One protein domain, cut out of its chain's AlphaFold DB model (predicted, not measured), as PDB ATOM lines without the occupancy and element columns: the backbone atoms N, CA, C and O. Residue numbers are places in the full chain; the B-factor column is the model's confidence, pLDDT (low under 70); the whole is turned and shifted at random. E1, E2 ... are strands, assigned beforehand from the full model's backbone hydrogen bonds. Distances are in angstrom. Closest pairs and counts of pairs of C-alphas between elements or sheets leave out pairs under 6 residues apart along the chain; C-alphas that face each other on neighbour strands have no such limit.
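AT A GLANCE: This is residues 127 to 202 of the 314 residues of an uncharacterized protein of Nitriliruptoraceae bacterium ZYF776 (UniProt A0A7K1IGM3). This is a small sandwich of two strongly twisted three-stranded sheets, with E1, E2 and E3 making one layer and E4, E5 and E6 the other. The layers lie face to face with their strands at 25 degrees to each other, and after E6 the chain folds back so that residues 194 to 195 and 199 to 200 pair beside that strand. The printed part has 76 residues, with no named helix and six strands in the order E1 to E6; the class is all strand. Each sheet is antiparallel, in the orders E1 - E2 - E3 and E4 - E5 - E6. The whole is compact, with a radius of gyration of the C-alphas of 11.9 A and spans of 36 by 25 by 19 A.

HOW THE PARTS SIT: E1, residues 130 to 134, and E2, residues 137 to 142, form a hairpin at 152 degrees, with N 132 and O 139 2.9 A apart. E2 and E3, residues 145 to 151, form the next hairpin, with N 140 and O 147 at 2.8 A. These three make a meander, each strand the antiparallel neighbour of the one before. The chain changes to the other sheet at the tight link from E3 to E4, residues 156 to 163. E4 bends by 59 degrees at residue 159. The closest C-alphas of E1 and E4 are those of Val 131 and Ala 161, 6.3 A apart. E4 and E5, residues 171 to 179, form a hairpin, with N 162 and O 174 at 3.0 A. E5 and E6, residues 182 to 191, form another, with N 175 and O 186 at 2.8 A; E4, E5 and E6 are the second meander. The closest C-alphas of E3 and E6 are those of Leu 149 and Val 188, 7.4 A apart. E3 and E5 are apart, and so are E1 and E6.

IN THESE COORDINATES: E1 begins at C-alpha 130, (-4.430, 50.770, 27.017), and is 12.6 A from first to last C-alpha. E2 is 16.1 A long and E3 17.7 A. E4 begins at C-alpha 156, (9.469, 35.018, 19.700), and is 20.5 A long. E5 is 24.6 A long. E6, the longest strand with 10 residues, measures 29.7 A and ends at C-alpha 191, (-1.826, 57.018, 12.901).

THE WHOLE: The two C-alphas farthest apart, those of Asp 143 and Asp 181, are 36.5 A apart. The printed part has no cut. No link is long; the link from E4 to E5, 7 residues, is short, and the others are tight. The mean pLDDT of the printed part is 88.4, and residue 202 is under 70.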
ATOM      1  N   ALA A 127      -8.676  59.698  27.433       73.44
ATOM      2  CA  ALA A 127      -8.144  58.577  28.184       73.44
ATOM      3  C   ALA A 127      -6.983  57.969  27.394       73.44
ATOM      4  O   ALA A 127      -7.168  57.560  26.247       73.44
ATOM      5  N   THR A 128      -5.795  57.912  28.004       78.69
ATOM      6  CA  THR A 128      -4.634  57.259  27.393       78.69
ATOM      7  C   THR A 128      -5.024  55.829  27.008       78.69
ATOM      8  O   THR A 128      -5.552  55.106  27.863       78.69
ATOM      9  N   PRO A 129      -4.818  55.415  25.747       88.31
ATOM     10  CA  PRO A 129      -5.224  54.096  25.296       88.31
ATOM     11  C   PRO A 129      -4.420  53.021  26.030       88.31
ATOM     12  O   PRO A 129      -3.251  53.216  26.364       88.31
ATOM     13  N   ASP A 130      -5.056  51.884  26.298       91.12
ATOM     14  CA  ASP A 130      -4.430  50.770  27.017       91.12
ATOM     15  C   ASP A 130      -3.829  49.767  26.021       91.12
ATOM     16  O   ASP A 130      -4.317  49.614  24.897       91.12
ATOM     17  N   VAL A 131      -2.774  49.057  26.419       93.88
ATOM     18  CA  VAL A 131      -2.114  48.050  25.581       93.88
ATOM     19  C   VAL A 131      -1.972  46.729  26.321       93.88
ATOM     20  O   VAL A 131      -1.486  46.648  27.446       93.88
ATOM     21  N   VAL A 132      -2.389  45.652  25.659       94.44
ATOM     22  CA  VAL A 132      -2.437  44.310  26.238       94.44
ATOM     23  C   VAL A 132      -1.687  43.329  25.345       94.44
ATOM     24  O   VAL A 132      -1.915  43.260  24.137       94.44
ATOM     25  N   VAL A 133      -0.831  42.517  25.963       94.50
ATOM     26  CA  VAL A 133      -0.250  41.322  25.341       94.50
ATOM     27  C   VAL A 133      -1.256  40.172  25.445       94.50
ATOM     28  O   VAL A 133      -1.604  39.735  26.545       94.50
ATOM     29  N   ASP A 134      -1.733  39.686  24.301       94.06
ATOM     30  CA  ASP A 134      -2.702  38.592  24.167       94.06
ATOM     31  C   ASP A 134      -2.017  37.402  23.472       94.06
ATOM     32  O   ASP A 134      -2.136  37.185  22.267       94.06
ATOM     33  N   GLY A 135      -1.200  36.671  24.236       92.00
ATOM     34  CA  GLY A 135      -0.350  35.601  23.709       92.00
ATOM     35  C   GLY A 135       0.834  36.144  22.903       92.00
ATOM     36  O   GLY A 135       1.702  36.809  23.455       92.00
ATOM     37  N   ASP A 136       0.866  35.837  21.609       93.12
ATOM     38  CA  ASP A 136       1.857  36.315  20.629       93.12
ATOM     39  C   ASP A 136       1.459  37.649  19.968       93.12
ATOM     40  O   ASP A 136       2.164  38.155  19.094       93.12
ATOM     41  N   THR A 137       0.323  38.225  20.372       94.69
ATOM     42  CA  THR A 137      -0.295  39.368  19.701       94.69
ATOM     43  C   THR A 137      -0.349  40.602  20.606       94.69
ATOM     44  O   THR A 137      -0.803  40.547  21.750       94.69
ATOM     45  N   LEU A 138       0.095  41.737  20.070       94.94
ATOM     46  CA  LEU A 138       0.030  43.062  20.679       94.94
ATOM     47  C   LEU A 138      -1.315  43.712  20.330       94.94
ATOM     48  O   LEU A 138      -1.640  43.868  19.149       94.94
ATOM     49  N   VAL A 139      -2.101  44.088  21.341       96.12
ATOM     50  CA  VAL A 139      -3.468  44.601  21.167       96.12
ATOM     51  C   VAL A 139      -3.627  45.964  21.835       96.12
ATOM     52  O   VAL A 139      -3.493  46.075  23.051       96.12
ATOM     53  N   LEU A 140      -3.988  46.975  21.045       94.94
ATOM     54  CA  LEU A 140      -4.436  48.281  21.526       94.94
ATOM     55  C   LEU A 140      -5.905  48.201  21.959       94.94
ATOM     56  O   LEU A 140      -6.717  47.519  21.313       94.94
ATOM     57  N   VAL A 141      -6.246  48.882  23.050       93.25
ATOM     58  CA  VAL A 141      -7.591  48.938  23.621       93.25
ATOM     59  C   VAL A 141      -8.031  50.395  23.773       93.25
ATOM     60  O   VAL A 141      -7.569  51.115  24.653       93.25
ATOM     61  N   GLU A 142      -8.971  50.801  22.922       89.69
ATOM     62  CA  GLU A 142      -9.478  52.174  22.777       89.69
ATOM     63  C   GLU A 142     -11.002  52.159  22.880       89.69
ATOM     64  O   GLU A 142     -11.661  51.425  22.141       89.69
ATOM     65  N   ASP A 143     -11.590  52.914  23.813       87.56
ATOM     66  CA  ASP A 143     -13.047  52.959  24.045       87.56
ATOM     67  C   ASP A 143     -13.717  51.568  24.160       87.56
ATOM     68  O   ASP A 143     -14.853  51.337  23.733       87.56
ATOM     69  N   GLY A 144     -12.984  50.592  24.709       87.50
ATOM     70  CA  GLY A 144     -13.412  49.193  24.826       87.50
ATOM     71  C   GLY A 144     -13.374  48.380  23.521       87.50
ATOM     72  O   GLY A 144     -13.729  47.198  23.529       87.50
ATOM     73  N   ARG A 145     -12.931  48.967  22.404       90.75
ATOM     74  CA  ARG A 145     -12.596  48.260  21.159       90.75
ATOM     75  C   ARG A 145     -11.193  47.671  21.276       90.75
ATOM     76  O   ARG A 145     -10.333  48.244  21.929       90.75
ATOM     77  N   ARG A 146     -10.963  46.518  20.643       94.56
ATOM     78  CA  ARG A 146      -9.651  45.850  20.576       94.56
ATOM     79  C   ARG A 146      -9.148  45.887  19.140       94.56
ATOM     80  O   ARG A 146      -9.884  45.477  18.240       94.56
ATOM     81  N   ARG A 147      -7.905  46.319  18.941       94.12
ATOM     82  CA  ARG A 147      -7.228  46.380  17.640       94.12
ATOM     83  C   ARG A 147      -5.875  45.689  17.738       94.12
ATOM     84  O   ARG A 147      -5.053  46.053  18.571       94.12
ATOM     85  N   THR A 148      -5.639  44.693  16.892       95.31
ATOM     86  CA  THR A 148      -4.307  44.093  16.752       95.31
ATOM     87  C   THR A 148      -3.359  45.109  16.128       95.31
ATOM     88  O   THR A 148      -3.662  45.645  15.063       95.31
ATOM     89  N   LEU A 149      -2.223  45.349  16.783       94.25
ATOM     90  CA  LEU A 149      -1.131  46.162  16.252       94.25
ATOM     91  C   LEU A 149      -0.090  45.292  15.545       94.25
ATOM     92  O   LEU A 149       0.278  45.560  14.410       94.25
ATOM     93  N   ALA A 150       0.353  44.223  16.205       93.19
ATOM     94  CA  ALA A 150       1.374  43.319  15.689       93.19
ATOM     95  C   ALA A 150       1.181  41.900  16.240       93.19
ATOM     96  O   ALA A 150       0.598  41.716  17.309       93.19
ATOM     97  N   THR A 151       1.734  40.911  15.545       93.50
ATOM     98  CA  THR A 151       1.913  39.538  16.038       93.50
ATOM     99  C   THR A 151       3.381  39.172  15.839       93.50
ATOM    100  O   THR A 151       3.926  39.427  14.762       93.50
ATOM    101  N   VAL A 152       4.033  38.633  16.869       91.00
ATOM    102  CA  VAL A 152       5.462  38.270  16.810       91.00
ATOM    103  C   VAL A 152       5.689  36.917  16.127       91.00
ATOM    104  O   VAL A 152       4.747  36.173  15.844       91.00
ATOM    105  N   GLY A 153       6.947  36.607  15.801       89.44
ATOM    106  CA  GLY A 153       7.309  35.339  15.163       89.44
ATOM    107  C   GLY A 153       7.045  34.107  16.050       89.44
ATOM    108  O   GLY A 153       6.974  34.223  17.269       89.44
ATOM    109  N   PRO A 154       6.961  32.891  15.473       89.19
ATOM    110  CA  PRO A 154       6.681  31.660  16.227       89.19
ATOM    111  C   PRO A 154       7.796  31.247  17.206       89.19
ATOM    112  O   PRO A 154       7.564  30.396  18.064       89.19
ATOM    113  N   ASP A 155       8.989  31.826  17.058       88.81
ATOM    114  CA  ASP A 155      10.160  31.638  17.923       88.81
ATOM    115  C   ASP A 155      10.417  32.873  18.823       88.81
ATOM    116  O   ASP A 155      11.486  33.003  19.426       88.81
ATOM    117  N   GLU A 156       9.439  33.784  18.910       89.56
ATOM    118  CA  GLU A 156       9.469  35.018  19.700       89.56
ATOM    119  C   GLU A 156       8.344  35.020  20.755       89.56
ATOM    120  O   GLU A 156       7.264  34.467  20.549       89.56
ATOM    121  N   GLU A 157       8.579  35.661  21.900       90.25
ATOM    122  CA  GLU A 157       7.614  35.809  22.997       90.25
ATOM    123  C   GLU A 157       7.389  37.301  23.287       90.25
ATOM    124  O   GLU A 157       8.353  38.040  23.490       90.25
ATOM    125  N   LEU A 158       6.135  37.765  23.326       91.69
ATOM    126  CA  LEU A 158       5.803  39.092  23.859       91.69
ATOM    127  C   LEU A 158       5.745  39.024  25.387       91.69
ATOM    128  O   LEU A 158       5.016  38.212  25.953       91.69
ATOM    129  N   LEU A 159       6.491  39.904  26.053       89.88
ATOM    130  CA  LEU A 159       6.621  39.907  27.513       89.88
ATOM    131  C   LEU A 159       5.956  41.113  28.168       89.88
ATOM    132  O   LEU A 159       5.377  40.996  29.249       89.88
ATOM    133  N   HIS A 160       6.062  42.276  27.531       90.81
ATOM    134  CA  HIS A 160       5.552  43.530  28.063       90.81
ATOM    135  C   HIS A 160       5.215  44.500  26.930       90.81
ATOM    136  O   HIS A 160       5.756  44.378  25.831       90.81
ATOM    137  N   ALA A 161       4.340  45.464  27.202       93.62
ATOM    138  CA  ALA A 161       4.010  46.536  26.277       93.62
ATOM    139  C   ALA A 161       3.656  47.810  27.046       93.62
ATOM    140  O   ALA A 161       3.112  47.729  28.147       93.62
ATOM    141  N   LEU A 162       3.977  48.966  26.464       93.69
ATOM    142  CA  LEU A 162       3.777  50.288  27.061       93.69
ATOM    143  C   LEU A 162       3.376  51.289  25.979       93.69
ATOM    144  O   LEU A 162       4.015  51.349  24.929       93.69
ATOM    145  N   VAL A 163       2.367  52.110  26.250       93.94
ATOM    146  CA  VAL A 163       2.033  53.268  25.411       93.94
ATOM    147  C   VAL A 163       2.882  54.462  25.849       93.94
ATOM    148  O   VAL A 163       3.111  54.655  27.045       93.94
ATOM    149  N   ARG A 164       3.374  55.244  24.886       93.44
ATOM    150  CA  ARG A 164       4.043  56.525  25.136       93.44
ATOM    151  C   ARG A 164       3.025  57.545  25.676       93.44
ATOM    152  O   ARG A 164       1.989  57.724  25.039       93.44
ATOM    153  N   PRO A 165       3.273  58.200  26.823       92.44
ATOM    154  CA  PRO A 165       2.424  59.291  27.295       92.44
ATOM    155  C   PRO A 165       2.658  60.562  26.463       92.44
ATOM    156  O   PRO A 165       3.694  60.698  25.817       92.44
ATOM    157  N   GLY A 166       1.712  61.501  26.507       86.94
ATOM    158  CA  GLY A 166       1.754  62.737  25.718       86.94
ATOM    159  C   GLY A 166       0.778  62.705  24.541       86.94
ATOM    160  O   GLY A 166      -0.325  62.171  24.671       86.94
ATOM    161  N   ASP A 167       1.173  63.304  23.417       80.12
ATOM    162  CA  ASP A 167       0.348  63.373  22.210       80.12
ATOM    163  C   ASP A 167       0.064  61.974  21.634       80.12
ATOM    164  O   ASP A 167       0.951  61.133  21.505       80.12
ATOM    165  N   LEU A 168      -1.203  61.735  21.282       79.56
ATOM    166  CA  LEU A 168      -1.724  60.431  20.852       79.56
ATOM    167  C   LEU A 168      -1.907  60.322  19.325       79.56
ATOM    168  O   LEU A 168      -2.671  59.484  18.856       79.56
ATOM    169  N   ASP A 169      -1.242  61.168  18.540       83.00
ATOM    170  CA  ASP A 169      -1.228  61.079  17.075       83.00
ATOM    171  C   ASP A 169       0.152  61.517  16.539       83.00
ATOM    172  O   ASP A 169       0.401  62.718  16.409       83.00
ATOM    173  N   PRO A 170       1.085  60.578  16.268       87.38
ATOM    174  CA  PRO A 170       0.941  59.121  16.355       87.38
ATOM    175  C   PRO A 170       0.912  58.574  17.792       87.38
ATOM    176  O   PRO A 170       1.675  59.013  18.650       87.38
ATOM    177  N   ILE A 171       0.157  57.497  18.027       91.12
ATOM    178  CA  ILE A 171       0.335  56.672  19.235       91.12
ATOM    179  C   ILE A 171       1.588  55.814  19.043       91.12
ATOM    180  O   ILE A 171       1.599  54.901  18.213       91.12
ATOM    181  N   THR A 172       2.631  56.056  19.835       92.12
ATOM    182  CA  THR A 172       3.789  55.156  19.920       92.12
ATOM    183  C   THR A 172       3.545  54.080  20.976       92.12
ATOM    184  O   THR A 172       3.279  54.374  22.143       92.12
ATOM    185  N   VAL A 173       3.694  52.816  20.584       92.81
ATOM    186  CA  VAL A 173       3.596  51.652  21.469       92.81
ATOM    187  C   VAL A 173       4.918  50.900  21.464       92.81
ATOM    188  O   VAL A 173       5.372  50.437  20.419       92.81
ATOM    189  N   LEU A 174       5.522  50.740  22.640       92.88
ATOM    190  CA  LEU A 174       6.667  49.862  22.851       92.88
ATOM    191  C   LEU A 174       6.198  48.442  23.154       92.88
ATOM    192  O   LEU A 174       5.233  48.238  23.890       92.88
ATOM    193  N   ALA A 175       6.940  47.463  22.652       92.19
ATOM    194  CA  ALA A 175       6.790  46.053  22.963       92.19
ATOM    195  C   ALA A 175       8.153  45.469  23.343       92.19
ATOM    196  O   ALA A 175       9.122  45.580  22.591       92.19
ATOM    197  N   LEU A 176       8.223  44.828  24.506       90.81
ATOM    198  CA  LEU A 176       9.375  44.036  24.912       90.81
ATOM    199  C   LEU A 176       9.172  42.604  24.430       90.81
ATOM    200  O   LEU A 176       8.270  41.904  24.909       90.81
ATOM    201  N   THR A 177      10.008  42.172  23.493       88.81
ATOM    202  CA  THR A 177      10.026  40.793  23.006       88.81
ATOM    203  C   THR A 177      11.180  40.018  23.640       88.81
ATOM    204  O   THR A 177      12.169  40.588  24.110       88.81
ATOM    205  N   ARG A 178      11.064  38.692  23.636       86.19
ATOM    206  CA  ARG A 178      12.188  37.767  23.774       86.19
ATOM    207  C   ARG A 178      12.306  36.946  22.501       86.19
ATOM    208  O   ARG A 178      11.342  36.299  22.103       86.19
ATOM    209  N   ALA A 179      13.487  36.946  21.902       82.38
ATOM    210  CA  ALA A 179      13.834  36.114  20.758       82.38
ATOM    211  C   ALA A 179      15.076  35.291  21.120       82.38
ATOM    212  O   ALA A 179      16.076  35.840  21.591       82.38
ATOM    213  N   GLU A 180      15.014  33.971  20.938       79.56
ATOM    214  CA  GLU A 180      16.046  33.044  21.430       79.56
ATOM    215  C   GLU A 180      16.320  33.250  22.951       79.56
ATOM    216  O   GLU A 180      15.431  33.107  23.798       79.56
ATOM    217  N   ASP A 181      17.557  33.617  23.295       72.94
ATOM    218  CA  ASP A 181      18.049  33.904  24.645       72.94
ATOM    219  C   ASP A 181      18.266  35.416  24.884       72.94
ATOM    220  O   ASP A 181      19.121  35.804  25.680       72.94
ATOM    221  N   ARG A 182      17.542  36.284  24.164       75.62
ATOM    222  CA  ARG A 182      17.745  37.746  24.166       75.62
ATOM    223  C   ARG A 182      16.432  38.481  24.365       75.62
ATOM    224  O   ARG A 182      15.393  38.012  23.906       75.62
ATOM    225  N   TYR A 183      16.503  39.652  24.985       82.31
ATOM    226  CA  TYR A 183      15.396  40.600  25.024       82.31
ATOM    227  C   TYR A 183      15.608  41.670  23.949       82.31
ATOM    228  O   TYR A 183      16.739  42.050  23.647       82.31
ATOM    229  N   GLU A 184      14.527  42.146  23.344       84.00
ATOM    230  CA  GLU A 184      14.574  43.241  22.378       84.00
ATOM    231  C   GLU A 184      13.437  44.212  22.671       84.00
ATOM    232  O   GLU A 184      12.279  43.810  22.805       84.00
ATOM    233  N   LEU A 185      13.757  45.503  22.739       87.00
ATOM    234  CA  LEU A 185      12.722  46.514  22.602       87.00
ATOM    235  C   LEU A 185      12.356  46.613  21.124       87.00
ATOM    236  O   LEU A 185      13.221  46.590  20.243       87.00
ATOM    237  N   ARG A 186      11.067  46.727  20.853       89.56
ATOM    238  CA  ARG A 186      10.520  47.033  19.537       89.56
ATOM    239  C   ARG A 186       9.416  48.070  19.699       89.56
ATOM    240  O   ARG A 186       8.908  48.252  20.805       89.56
ATOM    241  N   TYR A 187       9.054  48.762  18.628       91.12
ATOM    242  CA  TYR A 187       8.001  49.774  18.670       91.12
ATOM    243  C   TYR A 187       7.127  49.758  17.420       91.12
ATOM    244  O   TYR A 187       7.541  49.308  16.352       91.12
ATOM    245  N   VAL A 188       5.900  50.239  17.588       91.62
ATOM    246  CA  VAL A 188       4.902  50.447  16.538       91.62
ATOM    247  C   VAL A 188       4.355  51.858  16.698       91.62
ATOM    248  O   VAL A 188       4.071  52.279  17.818       91.62
ATOM    249  N   ASN A 189       4.178  52.564  15.587       91.38
ATOM    250  CA  ASN A 189       3.459  53.830  15.542       91.38
ATOM    251  C   ASN A 189       2.082  53.611  14.895       91.38
ATOM    252  O   ASN A 189       1.959  52.886  13.903       91.38
ATOM    253  N   VAL A 190       1.051  54.232  15.464       91.12
ATOM    254  CA  VAL A 190      -0.342  54.147  15.008       91.12
ATOM    255  C   VAL A 190      -0.828  55.549  14.651       91.12
ATOM    256  O   VAL A 190      -0.767  56.442  15.490       91.12
ATOM    257  N   VAL A 191      -1.308  55.737  13.419       89.88
ATOM    258  CA  VAL A 191      -1.826  57.018  12.901       89.88
ATOM    259  C   VAL A 191      -3.225  56.762  12.355       89.88
ATOM    260  O   VAL A 191      -3.389  56.163  11.290       89.88
ATOM    261  N   GLY A 192      -4.256  57.149  13.109       87.06
ATOM    262  CA  GLY A 192      -5.634  56.756  12.805       87.06
ATOM    263  C   GLY A 192      -5.756  55.238  12.603       87.06
ATOM    264  O   GLY A 192      -5.334  54.459  13.456       87.06
ATOM    265  N   ASP A 193      -6.289  54.802  11.458       86.94
ATOM    266  CA  ASP A 193      -6.429  53.379  11.099       86.94
ATOM    267  C   ASP A 193      -5.138  52.723  10.551       86.94
ATOM    268  O   ASP A 193      -5.088  51.498  10.398       86.94
ATOM    269  N   GLU A 194      -4.059  53.480  10.337       88.44
ATOM    270  CA  GLU A 194      -2.765  52.949   9.886       88.44
ATOM    271  C   GLU A 194      -1.903  52.479  11.072       88.44
ATOM    272  O   GLU A 194      -1.914  53.073  12.151       88.44
ATOM    273  N   VAL A 195      -1.176  51.374  10.879       90.12
ATOM    274  CA  VAL A 195      -0.253  50.775  11.859       90.12
ATOM    275  C   VAL A 195       1.071  50.519  11.149       90.12
ATOM    276  O   VAL A 195       1.069  49.951  10.055       90.12
ATOM    277  N   SER A 196       2.190  50.935  11.744       87.19
ATOM    278  CA  SER A 196       3.518  50.638  11.199       87.19
ATOM    279  C   SER A 196       3.917  49.172  11.393       87.19
ATOM    280  O   SER A 196       3.348  48.454  12.213       87.19
ATOM    281  N   ASP A 197       4.975  48.744  10.702       86.75
ATOM    282  CA  ASP A 197       5.677  47.517  11.078       86.75
ATOM    283  C   ASP A 197       6.230  47.615  12.516       86.75
ATOM    284  O   ASP A 197       6.439  48.708  13.056       86.75
ATOM    285  N   LEU A 198       6.487  46.455  13.127       83.38
ATOM    286  CA  LEU A 198       7.135  46.331  14.432       83.38
ATOM    287  C   LEU A 198       8.646  46.571  14.283       83.38
ATOM    288  O   LEU A 198       9.418  45.644  14.022       83.38
ATOM    289  N   PHE A 199       9.068  47.824  14.427       82.81
ATOM    290  CA  PHE A 199      10.457  48.233  14.254       82.81
ATOM    291  C   PHE A 199      11.330  47.791  15.430       82.81
ATOM    292  O   PHE A 199      10.976  47.971  16.594       82.81
ATOM    293  N   GLY A 200      12.505  47.238  15.125       75.44
ATOM    294  CA  GLY A 200      13.529  46.961  16.128       75.44
ATOM    295  C   GLY A 200      14.152  48.252  16.653       75.44
ATOM    296  O   GLY A 200      14.460  49.157  15.876       75.44
ATOM    297  N   PHE A 201      14.369  48.333  17.965       73.81
ATOM    298  CA  PHE A 201      15.145  49.427  18.544       73.81
ATOM    299  C   PHE A 201      16.618  49.325  18.105       73.81
ATOM    300  O   PHE A 201      17.166  48.218  18.084       73.81
ATOM    301  N   PRO A 202      17.302  50.442  17.792       61.09
ATOM    302  CA  PRO A 202      18.731  50.411  17.470       61.09
ATOM    303  C   PRO A 202      19.584  49.970  18.676       61.09
ATOM    304  O   PRO A 202      20.643  49.360  18.506       61.09
TER     305      PRO A 202